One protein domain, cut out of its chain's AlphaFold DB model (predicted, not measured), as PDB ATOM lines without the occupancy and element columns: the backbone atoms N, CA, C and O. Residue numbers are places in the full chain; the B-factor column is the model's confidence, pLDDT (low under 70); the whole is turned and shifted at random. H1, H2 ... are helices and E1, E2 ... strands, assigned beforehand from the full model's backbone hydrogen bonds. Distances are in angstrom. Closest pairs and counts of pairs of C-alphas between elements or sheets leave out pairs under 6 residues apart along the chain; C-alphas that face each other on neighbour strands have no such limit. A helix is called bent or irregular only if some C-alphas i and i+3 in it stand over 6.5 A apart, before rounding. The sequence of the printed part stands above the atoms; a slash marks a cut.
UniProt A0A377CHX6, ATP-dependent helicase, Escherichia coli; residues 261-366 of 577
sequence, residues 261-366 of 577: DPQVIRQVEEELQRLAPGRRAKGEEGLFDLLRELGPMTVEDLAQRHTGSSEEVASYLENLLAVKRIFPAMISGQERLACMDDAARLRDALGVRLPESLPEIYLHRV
ATOM      1  N   ASP A 261     113.580 137.472 130.342       83.25
ATOM      2  CA  ASP A 261     113.028 138.822 130.377       83.25
ATOM      3  C   ASP A 261     111.645 138.855 129.679       83.25
ATOM      4  O   ASP A 261     111.557 138.481 128.500       83.25
ATOM      5  N   PRO A 262     110.566 139.316 130.348       87.06
ATOM      6  CA  PRO A 262     109.224 139.353 129.764       87.06
ATOM      7  C   PRO A 262     109.117 140.196 128.486       87.06
ATOM      8  O   PRO A 262     108.353 139.854 127.580       87.06
ATOM      9  N   GLN A 263     109.887 141.284 128.379       88.06
ATOM     10  CA  GLN A 263     109.906 142.105 127.168       88.06
ATOM     11  C   GLN A 263     110.587 141.361 126.020       88.06
ATOM     12  O   GLN A 263     110.114 141.423 124.886       88.06
ATOM     13  N   VAL A 264     111.654 140.611 126.312       90.06
ATOM     14  CA  VAL A 264     112.336 139.776 125.314       90.06
ATOM     15  C   VAL A 264     111.420 138.666 124.809       90.06
ATOM     16  O   VAL A 264     111.363 138.456 123.597       90.06
ATOM     17  N   ILE A 265     110.677 137.992 125.695       90.62
ATOM     18  CA  ILE A 265     109.699 136.966 125.299       90.62
ATOM     19  C   ILE A 265     108.689 137.559 124.316       90.62
ATOM     20  O   ILE A 265     108.512 137.022 123.223       90.62
ATOM     21  N   ARG A 266     108.092 138.706 124.658       91.88
ATOM     22  CA  ARG A 266     107.114 139.382 123.800       91.88
ATOM     23  C   ARG A 266     107.701 139.797 122.449       91.88
ATOM     24  O   ARG A 266     107.077 139.571 121.420       91.88
ATOM     25  N   GLN A 267     108.898 140.381 122.432       91.94
ATOM     26  CA  GLN A 267     109.560 140.777 121.184       91.94
ATOM     27  C   GLN A 267     109.865 139.568 120.292       91.94
ATOM     28  O   GLN A 267     109.681 139.629 119.077       91.94
ATOM     29  N   VAL A 268     110.340 138.465 120.879       93.38
ATOM     30  CA  VAL A 268     110.609 137.235 120.128       93.38
ATOM     31  C   VAL A 268     109.309 136.634 119.595       93.38
ATOM     32  O   VAL A 268     109.290 136.268 118.425       93.38
ATOM     33  N   GLU A 269     108.229 136.612 120.379       94.62
ATOM     34  CA  GLU A 269     106.894 136.193 119.924       94.62
ATOM     35  C   GLU A 269     106.429 137.020 118.714       94.62
ATOM     36  O   GLU A 269     106.125 136.467 117.661       94.62
ATOM     37  N   GLU A 270     106.467 138.353 118.809       94.19
ATOM     38  CA  GLU A 270     106.066 139.254 117.718       94.19
ATOM     39  C   GLU A 270     106.927 139.069 116.452       94.19
ATOM     40  O   GLU A 270     106.436 139.203 115.325       94.19
ATOM     41  N   GLU A 271     108.217 138.752 116.604       94.06
ATOM     42  CA  GLU A 271     109.113 138.455 115.484       94.06
ATOM     43  C   GLU A 271     108.841 137.087 114.847       94.06
ATOM     44  O   GLU A 271     108.869 136.987 113.616       94.06
ATOM     45  N   LEU A 272     108.605 136.049 115.656       95.06
ATOM     46  CA  LEU A 272     108.288 134.698 115.184       95.06
ATOM     47  C   LEU A 272     106.926 134.667 114.485       95.06
ATOM     48  O   LEU A 272     106.819 134.116 113.395       95.06
ATOM     49  N   GLN A 273     105.938 135.381 115.026       94.75
ATOM     50  CA  GLN A 273     104.602 135.538 114.446       94.75
ATOM     51  C   GLN A 273     104.556 136.479 113.232       94.75
ATOM     52  O   GLN A 273     103.485 136.692 112.667       94.75
ATOM     53  N   ARG A 274     105.695 137.059 112.817       94.56
ATOM     54  CA  ARG A 274     105.803 138.035 111.714       94.56
ATOM     55  C   ARG A 274     104.940 139.295 111.902       94.56
ATOM     56  O   ARG A 274     104.598 139.964 110.931       94.56
ATOM     57  N   LEU A 275     104.637 139.665 113.148       93.12
ATOM     58  CA  LEU A 275     103.855 140.857 113.499       93.12
ATOM     59  C   LEU A 275     104.726 142.113 113.654       93.12
ATOM     60  O   LEU A 275     104.249 143.231 113.419       93.12
ATOM     61  N   ALA A 276     106.005 141.932 113.999       91.25
ATOM     62  CA  ALA A 276     106.961 143.021 114.163       91.25
ATOM     63  C   ALA A 276     107.095 143.864 112.868       91.25
ATOM     64  O   ALA A 276     107.195 143.284 111.781       91.25
ATOM     65  N   PRO A 277     107.174 145.212 112.939       83.62
ATOM     66  CA  PRO A 277     107.139 146.096 111.763       83.62
ATOM     67  C   PRO A 277     108.168 145.770 110.665       83.62
ATOM     68  O   PRO A 277     107.894 145.965 109.485       83.62
ATOM     69  N   GLY A 278     109.338 145.239 111.036       85.94
ATOM     70  CA  GLY A 278     110.391 144.826 110.097       85.94
ATOM     71  C   GLY A 278     110.292 143.384 109.579       85.94
ATOM     72  O   GLY A 278     111.110 142.988 108.752       85.94
ATOM     73  N   ARG A 279     109.340 142.581 110.069       89.75
ATOM     74  CA  ARG A 279     109.195 141.146 109.749       89.75
ATOM     75  C   ARG A 279     107.931 140.803 108.961       89.75
ATOM     76  O   ARG A 279     107.866 139.684 108.446       89.75
ATOM     77  N   ARG A 280     106.981 141.738 108.856       92.94
ATOM     78  CA  ARG A 280     105.739 141.575 108.089       92.94
ATOM     79  C   ARG A 280     106.020 141.220 106.630       92.94
ATOM     80  O   ARG A 280     106.968 141.727 106.024       92.94
ATOM     81  N   ALA A 281     105.182 140.348 106.086       91.88
ATOM     82  CA  ALA A 281     105.251 139.909 104.704       91.88
ATOM     83  C   ALA A 281     104.936 141.050 103.727       91.88
ATOM     84  O   ALA A 281     104.224 142.000 104.064       91.88
ATOM     85  N   LYS A 282     105.474 140.935 102.510       92.69
ATOM     86  CA  LYS A 282     105.285 141.903 101.427       92.69
ATOM     87  C   LYS A 282     104.952 141.183 100.127       92.69
ATOM     88  O   LYS A 282     105.655 140.245  99.753       92.69
ATOM     89  N   GLY A 283     103.953 141.701  99.420       93.00
ATOM     90  CA  GLY A 283     103.496 141.162  98.143       93.00
ATOM     91  C   GLY A 283     102.870 139.770  98.261       93.00
ATOM     92  O   GLY A 283     102.775 139.186  99.339       93.00
ATOM     93  N   GLU A 284     102.472 139.227  97.113       92.62
ATOM     94  CA  GLU A 284     101.783 137.934  97.016       92.62
ATOM     95  C   GLU A 284     102.639 136.759  97.520       92.62
ATOM     96  O   GLU A 284     102.173 135.949  98.321       92.62
ATOM     97  N   GLU A 285     103.918 136.696  97.131       94.31
ATOM     98  CA  GLU A 285     104.829 135.627  97.574       94.31
ATOM     99  C   GLU A 285     105.036 135.627  99.092       94.31
ATOM    100  O   GLU A 285     105.130 134.567  99.708       94.31
ATOM    101  N   GLY A 286     105.028 136.809  99.718       92.69
ATOM    102  CA  GLY A 286     105.137 136.920 101.166       92.69
ATOM    103  C   GLY A 286     103.979 136.236 101.899       92.69
ATOM    104  O   GLY A 286     104.210 135.616 102.933       92.69
ATOM    105  N   LEU A 287     102.751 136.306 101.370       93.88
ATOM    106  CA  LEU A 287     101.588 135.619 101.953       93.88
ATOM    107  C   LEU A 287     101.712 134.096 101.837       93.88
ATOM    108  O   LEU A 287     101.390 133.373 102.779       93.88
ATOM    109  N   PHE A 288     102.215 133.607 100.703       93.81
ATOM    110  CA  PHE A 288     102.483 132.182 100.528       93.81
ATOM    111  C   PHE A 288     103.566 131.686 101.500       93.81
ATOM    112  O   PHE A 288     103.397 130.637 102.126       93.81
ATOM    113  N   ASP A 289     104.642 132.454 101.686       93.94
ATOM    114  CA  ASP A 289     105.692 132.125 102.654       93.94
ATOM    115  C   ASP A 289     105.178 132.109 104.101       93.94
ATOM    116  O   ASP A 289     105.580 131.231 104.862       93.94
ATOM    117  N   LEU A 290     104.244 132.995 104.481       94.44
ATOM    118  CA  LEU A 290     103.606 132.944 105.807       94.44
ATOM    119  C   LEU A 290     102.902 131.604 106.044       94.44
ATOM    120  O   LEU A 290     103.110 130.980 107.083       94.44
ATOM    121  N   LEU A 291     102.107 131.141 105.077       94.56
ATOM    122  CA  LEU A 291     101.399 129.861 105.171       94.56
ATOM    123  C   LEU A 291     102.362 128.670 105.204       94.56
ATOM    124  O   LEU A 291     102.120 127.688 105.905       94.56
ATOM    125  N   ARG A 292     103.475 128.760 104.473       93.31
ATOM    126  CA  ARG A 292     104.515 127.727 104.443       93.31
ATOM    127  C   ARG A 292     105.290 127.647 105.762       93.31
ATOM    128  O   ARG A 292     105.561 126.546 106.240       93.31
ATOM    129  N   GLU A 293     105.647 128.788 106.346       92.44
ATOM    130  CA  GLU A 293     106.470 128.867 107.560       92.44
ATOM    131  C   GLU A 293     105.665 128.702 108.854       92.44
ATOM    132  O   GLU A 293     106.073 127.928 109.718       92.44
ATOM    133  N   LEU A 294     104.535 129.403 108.995       93.06
ATOM    134  CA  LEU A 294     103.730 129.422 110.227       93.06
ATOM    135  C   LEU A 294     102.623 128.361 110.217       93.06
ATOM    136  O   LEU A 294     102.233 127.872 111.275       93.06
ATOM    137  N   GLY A 295     102.166 127.954 109.031       93.00
ATOM    138  CA  GLY A 295     101.085 126.990 108.853       93.00
ATOM    139  C   GLY A 295      99.727 127.636 108.544       93.00
ATOM    140  O   GLY A 295      99.659 128.823 108.219       93.00
ATOM    141  N   PRO A 296      98.638 126.846 108.596       94.06
ATOM    142  CA  PRO A 296      97.310 127.306 108.207       94.06
ATOM    143  C   PRO A 296      96.732 128.371 109.140       94.06
ATOM    144  O   PRO A 296      96.697 128.177 110.354       94.06
ATOM    145  N   MET A 297      96.192 129.451 108.576       94.62
ATOM    146  CA  MET A 297      95.656 130.577 109.352       94.62
ATOM    147  C   MET A 297      94.479 131.265 108.652       94.62
ATOM    148  O   MET A 297      94.166 130.968 107.496       94.62
ATOM    149  N   THR A 298      93.796 132.164 109.359       94.38
ATOM    150  CA  THR A 298      92.645 132.899 108.817       94.38
ATOM    151  C   THR A 298      93.074 134.034 107.876       94.38
ATOM    152  O   THR A 298      94.235 134.445 107.835       94.38
ATOM    153  N   VAL A 299      92.127 134.578 107.107       93.19
ATOM    154  CA  VAL A 299      92.377 135.765 106.266       93.19
ATOM    155  C   VAL A 299      92.726 136.987 107.125       93.19
ATOM    156  O   VAL A 299      93.600 137.774 106.765       93.19
ATOM    157  N   GLU A 300      92.087 137.117 108.287       92.31
ATOM    158  CA  GLU A 300      92.337 138.192 109.253       92.31
ATOM    159  C   GLU A 300      93.767 138.118 109.806       92.31
ATOM    160  O   GLU A 300      94.474 139.126 109.857       92.31
ATOM    161  N   ASP A 301      94.226 136.910 110.132       92.69
ATOM    162  CA  ASP A 301      95.593 136.631 110.572       92.69
ATOM    163  C   ASP A 301      96.651 137.018 109.536       92.69
ATOM    164  O   ASP A 301      97.687 137.598 109.884       92.69
ATOM    165  N   LEU A 302      96.397 136.698 108.264       93.62
ATOM    166  CA  LEU A 302      97.282 137.036 107.149       93.62
ATOM    167  C   LEU A 302      97.359 138.549 106.947       93.62
ATOM    168  O   LEU A 302      98.452 139.089 106.762       93.62
ATOM    169  N   ALA A 303      96.223 139.242 107.042       92.31
ATOM    170  CA  ALA A 303      96.161 140.693 106.909       92.31
ATOM    171  C   ALA A 303      96.964 141.411 108.010       92.31
ATOM    172  O   ALA A 303      97.699 142.352 107.716       92.31
ATOM    173  N   GLN A 304      96.910 140.937 109.261       93.06
ATOM    174  CA  GLN A 304      97.695 141.513 110.367       93.06
ATOM    175  C   GLN A 304      99.216 141.351 110.187       93.06
ATOM    176  O   GLN A 304      99.998 142.177 110.668       93.06
ATOM    177  N   ARG A 305      99.642 140.292 109.487       93.94
ATOM    178  CA  ARG A 305     101.051 139.923 109.256       93.94
ATOM    179  C   ARG A 305     101.609 140.446 107.926       93.94
ATOM    180  O   ARG A 305     102.769 140.181 107.604       93.94
ATOM    181  N   HIS A 306     100.824 141.208 107.165       94.44
ATOM    182  CA  HIS A 306     101.200 141.770 105.868       94.44
ATOM    183  C   HIS A 306     101.274 143.310 105.918       94.44
ATOM    184  O   HIS A 306     100.685 143.950 106.788       94.44
ATOM    185  N   THR A 307     102.054 143.933 105.025       93.12
ATOM    186  CA  THR A 307     102.196 145.406 104.984       93.12
ATOM    187  C   THR A 307     101.172 146.123 104.100       93.12
ATOM    188  O   THR A 307     101.006 147.331 104.239       93.12
ATOM    189  N   GLY A 308     100.567 145.410 103.151       89.00
ATOM    190  CA  GLY A 308      99.566 145.932 102.209       89.00
ATOM    191  C   GLY A 308      98.185 146.149 102.833       89.00
ATOM    192  O   GLY A 308      97.940 145.739 103.968       89.00
ATOM    193  N   SER A 309      97.287 146.788 102.087       89.81
ATOM    194  CA  SER A 309      95.905 147.020 102.531       89.81
ATOM    195  C   SER A 309      95.092 145.718 102.568       89.81
ATOM    196  O   SER A 309      95.439 144.734 101.912       89.81
ATOM    197  N   SER A 310      93.975 145.699 103.304       89.50
ATOM    198  CA  SER A 310      93.091 144.522 103.351       89.50
ATOM    199  C   SER A 310      92.556 144.126 101.968       89.50
ATOM    200  O   SER A 310      92.373 142.942 101.700       89.50
ATOM    201  N   GLU A 311      92.343 145.101 101.080       89.56
ATOM    202  CA  GLU A 311      91.882 144.876  99.703       89.56
ATOM    203  C   GLU A 311      92.973 144.228  98.836       89.56
ATOM    204  O   GLU A 311      92.701 143.282  98.097       89.56
ATOM    205  N   GLU A 312      94.224 144.682  98.967       91.69
ATOM    206  CA  GLU A 312      95.372 144.085  98.271       91.69
ATOM    207  C   GLU A 312      95.604 142.640  98.720       91.69
ATOM    208  O   GLU A 312      95.788 141.752  97.889       91.69
ATOM    209  N   VAL A 313      95.555 142.390 100.034       92.25
ATOM    210  CA  VAL A 313      95.710 141.043 100.599       92.25
ATOM    211  C   VAL A 313      94.615 140.114 100.081       92.25
ATOM    212  O   VAL A 313      94.927 139.009  99.647       92.25
ATOM    213  N   ALA A 314      93.355 140.559 100.064       92.31
ATOM    214  CA  ALA A 314      92.254 139.769  99.518       92.31
ATOM    215  C   ALA A 314      92.491 139.402  98.042       92.31
ATOM    216  O   ALA A 314      92.381 138.232  97.680       92.31
ATOM    217  N   SER A 315      92.920 140.364  97.216       94.19
ATOM    218  CA  SER A 315      93.233 140.119  95.802       94.19
ATOM    219  C   SER A 315      94.383 139.120  95.613       94.19
ATOM    220  O   SER A 315      94.297 138.227  94.768       94.19
ATOM    221  N   TYR A 316      95.442 139.207  96.423       95.19
ATOM    222  CA  TYR A 316      96.538 138.234  96.382       95.19
ATOM    223  C   TYR A 316      96.089 136.828  96.791       95.19
ATOM    224  O   TYR A 316      96.499 135.849  96.169       95.19
ATOM    225  N   LEU A 317      95.225 136.701  97.801       94.25
ATOM    226  CA  LEU A 317      94.697 135.400  98.221       94.25
ATOM    227  C   LEU A 317      93.786 134.779  97.155       94.25
ATOM    228  O   LEU A 317      93.881 133.576  96.910       94.25
ATOM    229  N   GLU A 318      92.962 135.582  96.477       94.25
ATOM    230  CA  GLU A 318      92.159 135.129  95.333       94.25
ATOM    231  C   GLU A 318      93.039 134.594  94.195       94.25
ATOM    232  O   GLU A 318      92.767 133.515  93.663       94.25
ATOM    233  N   ASN A 319      94.135 135.288  93.869       94.56
ATOM    234  CA  ASN A 319      95.099 134.825  92.866       94.56
ATOM    235  C   ASN A 319      95.759 133.498  93.276       94.56
ATOM    236  O   ASN A 319      95.799 132.553  92.484       94.56
ATOM    237  N   LEU A 320      96.223 133.385  94.525       93.69
ATOM    238  CA  LEU A 320      96.848 132.162  95.038       93.69
ATOM    239  C   LEU A 320      95.878 130.966  95.046       93.69
ATOM    240  O   LEU A 320      96.300 129.833  94.777       93.69
ATOM    241  N   LEU A 321      94.590 131.200  95.318       92.88
ATOM    242  CA  LEU A 321      93.528 130.195  95.207       92.88
ATOM    243  C   LEU A 321      93.276 129.801  93.746       92.88
ATOM    244  O   LEU A 321      93.199 128.610  93.437       92.88
ATOM    245  N   ALA A 322      93.206 130.774  92.833       91.56
ATOM    246  CA  ALA A 322      92.973 130.536  91.408       91.56
ATOM    247  C   ALA A 322      94.098 129.711  90.760       91.56
ATOM    248  O   ALA A 322      93.833 128.796  89.977       91.56
ATOM    249  N   VAL A 323      95.353 129.988  91.132       91.25
ATOM    250  CA  VAL A 323      96.545 129.249  90.670       91.25
ATOM    251  C   VAL A 323      96.755 127.942  91.456       91.25
ATOM    252  O   VAL A 323      97.653 127.163  91.141       91.25
ATOM    253  N   LYS A 324      95.894 127.641  92.440       88.88
ATOM    254  CA  LYS A 324      95.939 126.428  93.274       88.88
ATOM    255  C   LYS A 324      97.270 126.250  94.010       88.88
ATOM    256  O   LYS A 324      97.821 125.152  94.042       88.88
ATOM    257  N   ARG A 325      97.794 127.330  94.594       90.88
ATOM    258  CA  ARG A 325      98.950 127.291  95.514       90.88
ATOM    259  C   ARG A 325      98.529 127.145  96.972       90.88
ATOM    260  O   ARG A 325      99.291 126.618  97.781       90.88
ATOM    261  N   ILE A 326      97.315 127.581  97.291       94.50
ATOM    262  CA  ILE A 326      96.708 127.478  98.619       94.50
ATOM    263  C   ILE A 326      95.302 126.887  98.500       94.50
ATOM    264  O   ILE A 326      94.718 126.888  97.415       94.50
ATOM    265  N   PHE A 327      94.753 126.385  99.603       93.06
ATOM    266  CA  PHE A 327      93.391 125.860  99.654       93.06
ATOM    267  C   PHE A 327      92.723 126.133 101.013       93.06
ATOM    268  O   PHE A 327      93.426 126.215 102.024       93.06
ATOM    269  N   PRO A 328      91.384 126.266 101.061       93.88
ATOM    270  CA  PRO A 328      90.652 126.366 102.318       93.88
ATOM    271  C   PRO A 328      90.579 124.998 103.004       93.88
ATOM    272  O   PRO A 328      90.259 123.981 102.386       93.88
ATOM    273  N   ALA A 329      90.858 124.981 104.301       92.44
ATOM    274  CA  ALA A 329      90.838 123.815 105.165       92.44
ATOM    275  C   ALA A 329      90.029 124.124 106.428       92.44
ATOM    276  O   ALA A 329      90.214 125.160 107.064       92.44
ATOM    277  N   MET A 330      89.148 123.202 106.816       91.38
ATOM    278  CA  MET A 330      88.427 123.297 108.083       91.38
ATOM    279  C   MET A 330      89.301 122.714 109.196       91.38
ATOM    280  O   MET A 330      89.516 121.502 109.236       91.38
ATOM    281  N   ILE A 331      89.815 123.571 110.077       89.31
ATOM    282  CA  ILE A 331      90.697 123.198 111.189       89.31
ATOM    283  C   ILE A 331      90.127 123.829 112.456       89.31
ATOM    284  O   ILE A 331      89.843 125.022 112.488       89.31
ATOM    285  N   SER A 332      89.912 123.019 113.492       84.62
ATOM    286  CA  SER A 332      89.377 123.484 114.780       84.62
ATOM    287  C   SER A 332      88.065 124.272 114.680       84.62
ATOM    288  O   SER A 332      87.832 125.237 115.400       84.62
ATOM    289  N   GLY A 333      87.193 123.856 113.754       85.06
ATOM    290  CA  GLY A 333      85.886 124.482 113.524       85.06
ATOM    291  C   GLY A 333      85.937 125.835 112.807       85.06
ATOM    292  O   GLY A 333      84.897 126.477 112.679       85.06
ATOM    293  N   GLN A 334      87.111 126.260 112.332       89.75
ATOM    294  CA  GLN A 334      87.306 127.492 111.575       89.75
ATOM    295  C   GLN A 334      87.849 127.199 110.176       89.75
ATOM    296  O   GLN A 334      88.657 126.289 109.974       89.75
ATOM    297  N   GLU A 335      87.418 127.997 109.202       93.25
ATOM    298  CA  GLU A 335      87.986 127.960 107.860       93.25
ATOM    299  C   GLU A 335      89.318 128.715 107.848       93.25
ATOM    300  O   GLU A 335      89.385 129.907 108.153       93.25
ATOM    301  N   ARG A 336      90.392 128.001 107.514       94.88
ATOM    302  CA  ARG A 336      91.753 128.530 107.433       94.88
ATOM    303  C   ARG A 336      92.334 128.243 106.059       94.88
ATOM    304  O   ARG A 336      92.039 127.216 105.454       94.88
ATOM    305  N   LEU A 337      93.180 129.132 105.563       95.38
ATOM    306  CA  LEU A 337      93.917 128.914 104.326       95.38
ATOM    307  C   LEU A 337      95.189 128.134 104.641       95.38
ATOM    308  O   LEU A 337      95.881 128.448 105.604       95.38
ATOM    309  N   ALA A 338      95.491 127.116 103.840       94.44
ATOM    310  CA  ALA A 338      96.678 126.280 103.971       94.44
ATOM    311  C   ALA A 338      97.467 126.247 102.659       94.44
ATOM    312  O   ALA A 338      96.895 126.329 101.571       94.44
ATOM    313  N   CYS A 339      98.788 126.086 102.759       93.62
ATOM    314  CA  CYS A 339      99.632 125.819 101.598       93.62
ATOM    315  C   CYS A 339      99.360 124.409 101.053       93.62
ATOM    316  O   CYS A 339      99.173 123.465 101.821       93.62
ATOM    317  N   MET A 340      99.399 124.235  99.731       90.44
ATOM    318  CA  MET A 340      99.213 122.922  99.092       90.44
ATOM    319  C   MET A 340     100.245 121.876  99.540       90.44
ATOM    320  O   MET A 340      99.902 120.699  99.646       90.44
ATOM    321  N   ASP A 341     101.462 122.298  99.903       88.62
ATOM    322  CA  ASP A 341     102.511 121.426 100.462       88.62
ATOM    323  C   ASP A 341     102.102 120.747 101.784       88.62
ATOM    324  O   ASP A 341     102.689 119.735 102.181       88.62
ATOM    325  N   ASP A 342     101.096 121.285 102.476       91.19
ATOM    326  CA  ASP A 342     100.593 120.749 103.738       91.19
ATOM    327  C   ASP A 342      99.410 119.800 103.581       91.19
ATOM    328  O   ASP A 342      99.000 119.194 104.569       91.19
ATOM    329  N   ALA A 343      98.894 119.601 102.363       91.31
ATOM    330  CA  ALA A 343      97.724 118.761 102.116       91.31
ATOM    331  C   ALA A 343      97.869 117.358 102.738       91.31
ATOM    332  O   ALA A 343      97.034 116.940 103.543       91.31
ATOM    333  N   ALA A 344      98.964 116.651 102.446       91.56
ATOM    334  CA  ALA A 344      99.216 115.334 103.027       91.56
ATOM    335  C   ALA A 344      99.378 115.374 104.557       91.56
ATOM    336  O   ALA A 344      98.845 114.505 105.243       91.56
ATOM    337  N   ARG A 345     100.058 116.394 105.106       93.00
ATOM    338  CA  ARG A 345     100.262 116.531 106.562       93.00
ATOM    339  C   ARG A 345      98.945 116.755 107.293       93.00
ATOM    340  O   ARG A 345      98.687 116.083 108.282       93.00
ATOM    341  N   LEU A 346      98.099 117.651 106.789       92.50
ATOM    342  CA  LEU A 346      96.805 117.980 107.390       92.50
ATOM    343  C   LEU A 346      95.809 116.821 107.279       92.50
ATOM    344  O   LEU A 346      95.094 116.536 108.239       92.50
ATOM    345  N   ARG A 347      95.796 116.105 106.148       92.38
ATOM    346  CA  ARG A 347      94.989 114.885 105.988       92.38
ATOM    347  C   ARG A 347      95.433 113.797 106.962       92.38
ATOM    348  O   ARG A 347      94.597 113.235 107.662       92.38
ATOM    349  N   ASP A 348      96.730 113.496 106.993       91.25
ATOM    350  CA  ASP A 348      97.256 112.347 107.734       91.25
ATOM    351  C   ASP A 348      97.323 112.605 109.252       91.25
ATOM    352  O   ASP A 348      97.176 111.662 110.023       91.25
ATOM    353  N   ALA A 349      97.518 113.857 109.693       91.31
ATOM    354  CA  ALA A 349      97.548 114.213 111.117       91.31
ATOM    355  C   ALA A 349      96.173 114.573 111.700       91.31
ATOM    356  O   ALA A 349      95.875 114.173 112.821       91.31
ATOM    357  N   LEU A 350      95.359 115.348 110.973       91.19
ATOM    358  CA  LEU A 350      94.136 115.968 111.507       91.19
ATOM    359  C   LEU A 350      92.854 115.466 110.825       91.19
ATOM    360  O   LEU A 350      91.756 115.864 111.205       91.19
ATOM    361  N   GLY A 351      92.960 114.620 109.796       89.62
ATOM    362  CA  GLY A 351      91.796 114.126 109.057       89.62
ATOM    363  C   GLY A 351      91.095 115.197 108.215       89.62
ATOM    364  O   GLY A 351      89.914 115.049 107.895       89.62
ATOM    365  N   VAL A 352      91.798 116.278 107.851       90.81
ATOM    366  CA  VAL A 352      91.236 117.368 107.037       90.81
ATOM    367  C   VAL A 352      90.794 116.835 105.674       90.81
ATOM    368  O   VAL A 352      91.531 116.117 104.992       90.81
ATOM    369  N   ARG A 353      89.580 117.214 105.253       87.62
ATOM    370  CA  ARG A 353      89.085 116.907 103.907       87.62
ATOM    371  C   ARG A 353      89.821 117.755 102.883       87.62
ATOM    372  O   ARG A 353      89.769 118.980 102.928       87.62
ATOM    373  N   LEU A 354      90.478 117.077 101.955       87.69
ATOM    374  CA  LEU A 354      91.207 117.707 100.867       87.69
ATOM    375  C   LEU A 354      90.279 118.013  99.679       87.69
ATOM    376  O   LEU A 354      89.387 117.211  99.395       87.69
ATOM    377  N   PRO A 355      90.493 119.129  98.959       84.44
ATOM    378  CA  PRO A 355      89.813 119.400  97.698       84.44
ATOM    379  C   PRO A 355      90.010 118.284  96.661       84.44
ATOM    380  O   PRO A 355      91.117 117.780  96.481       84.44
ATOM    381  N   GLU A 356      88.971 117.966  95.884       79.88
ATOM    382  CA  GLU A 356      89.031 116.925  94.838       79.88
ATOM    383  C   GLU A 356      89.988 117.266  93.680       79.88
ATOM    384  O   GLU A 356      90.362 116.401  92.897       79.88
ATOM    385  N   SER A 357      90.406 118.530  93.562       77.56
ATOM    386  CA  SER A 357      91.202 119.033  92.435       77.56
ATOM    387  C   SER A 357      92.719 119.089  92.683       77.56
ATOM    388  O   SER A 357      93.435 119.771  91.940       77.56
ATOM    389  N   LEU A 358      93.198 118.397  93.724       80.31
ATOM    390  CA  LEU A 358      94.603 118.344  94.142       80.31
ATOM    391  C   LEU A 358      95.452 117.440  93.222       80.31
ATOM    392  O   LEU A 358      95.094 116.279  93.015       80.31
ATOM    393  N   PRO A 359      96.599 117.923  92.707       82.81
ATOM    394  CA  PRO A 359      97.555 117.085  91.982       82.81
ATOM    395  C   PRO A 359      98.089 115.915  92.827       82.81
ATOM    396  O   PRO A 359      98.339 116.079  94.022       82.81
ATOM    397  N   GLU A 360      98.353 114.763  92.195       82.06
ATOM    398  CA  GLU A 360      98.796 113.533  92.884       82.06
ATOM    399  C   GLU A 360     100.074 113.707  93.722       82.06
ATOM    400  O   GLU A 360     100.215 113.064  94.763       82.06
ATOM    401  N   ILE A 361     100.971 114.618  93.323       83.94
ATOM    402  CA  ILE A 361     102.230 114.889  94.034       83.94
ATOM    403  C   ILE A 361     102.011 115.339  95.489       83.94
ATOM    404  O   ILE A 361     102.818 115.024  96.360       83.94
ATOM    405  N   TYR A 362     100.893 116.013  95.777       83.06
ATOM    406  CA  TYR A 362     100.558 116.504  97.120       83.06
ATOM    407  C   TYR A 362      99.801 115.471  97.969       83.06
ATOM    408  O   TYR A 362      99.464 115.741  99.122       83.06
ATOM    409  N   LEU A 363      99.520 114.282  97.421       81.94
ATOM    410  CA  LEU A 363      98.781 113.217  98.106       81.94
ATOM    411  C   LEU A 363      99.695 112.155  98.735       81.94
ATOM    412  O   LEU A 363      99.199 111.313  99.499       81.94
ATOM    413  N   HIS A 364     101.000 112.188  98.440       84.06
ATOM    414  CA  HIS A 364     101.986 111.257  98.987       84.06
ATOM    415  C   HIS A 364     102.021 111.311 100.518       84.06
ATOM    416  O   HIS A 364     102.057 112.382 101.117       84.06
ATOM    417  N   ARG A 365     101.998 110.137 101.161       80.88
ATOM    418  CA  ARG A 365     101.996 110.035 102.627       80.88
ATOM    419  C   ARG A 365     103.284 110.586 103.225       80.88
ATOM    420  O   ARG A 365     104.374 110.298 102.734       80.88
ATOM    421  N   VAL A 366     103.139 111.301 104.334       86.50
ATOM    422  CA  VAL A 366     104.258 111.818 105.133       86.50
ATOM    423  C   VAL A 366     104.508 110.876 106.311       86.50
ATOM    424  O   VAL A 366     103.568 110.322 106.874       86.50
TER     425      VAL A 366
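This is residues 261 to 366 of the 577 residues of the protein "ATP-dependent helicase" of Escherichia coli (UniProt A0A377CHX6). A two-strand hairpin, E1 and E2, stands between two groups of helices: H2, H3 and H4 on one side, with H2 and H3 nearer E2 and H4 by the start of E1, and the pair H5 and H6 on the other, with H5 beside E1. H1 lies out at one end of the longest axis, where residues 261 to 266 stick out. The printed part has 106 residues, with six named helices and two named strands in the order H1, H2, H3, H4, E1, E2, H5, H6; the sheet, E1 - E2, is antiparallel, and the class is mostly helix. The whole is compact, with a radius of gyration of the C-alphas of 14.7 A and spans of 44 by 32 by 24 A.

H1, residues 262 to 272, begins at C-alpha 262 (109.224, 139.353, 129.764) and is 15.3 A long from first to last C-alpha. H2 is residues 283 to 294, 16.8 A, and H3 is residues 299 to 304. H4, residues 310 to 322, is the longest helix at 18.4 A and begins at C-alpha 310 (93.091, 144.522, 103.351). E1 is residues 326 to 331, 14.6 A, and E2 is residues 334 to 339, 15.9 A. H5 follows directly, residues 340 to 350, 15.1 A; it is irregular, with C-alphas 341 and 344 7.4 A apart. H6, residues 360 to 363, ends at C-alpha 363 (98.781, 113.217, 98.106).

E1 and E2 form an antiparallel hairpin, their directions at 144 degrees; N 329 and O 336 are 2.8 A apart and N 338 and O 327 2.9 A, both within hydrogen-bond range. The closest C-alphas of H2 and E2 are those of Leu 291 and Cys 339, 5.7 A apart. With its residues 283 to 288 alone H2 touches H4, about perpendicular at 75 degrees, closest at the C-alphas of Glu 284 and Tyr 316, 5.3 A. H4 touches H3 with residues 310 to 314 alone, at a steep tilt of 46 degrees, opposite ways; the closest C-alphas, of Ala 303 and Ser 310, are 6.1 A apart. The closest C-alphas of E1 and H5 are those of Ile 326 and Met 340, 5.2 A apart. H5 touches H6, closest at the C-alphas of Ala 344 and Leu 363, 5.4 A. H1 touches no helix and is apart from H2 and H4, among others. Every O i to N i+4 pair is within hydrogen-bond range in H1, H3 and H4; the counts are 7 of 8 in H2 and 5 of 7 in H5, and H6 is too short for such a pair.

The two C-alphas farthest apart are those of Asp 261 and Glu 356, 48.1 A. The printed part has no cut, and no link is long. The mean pLDDT of the printed part is 90.9, and no printed residue is under 70.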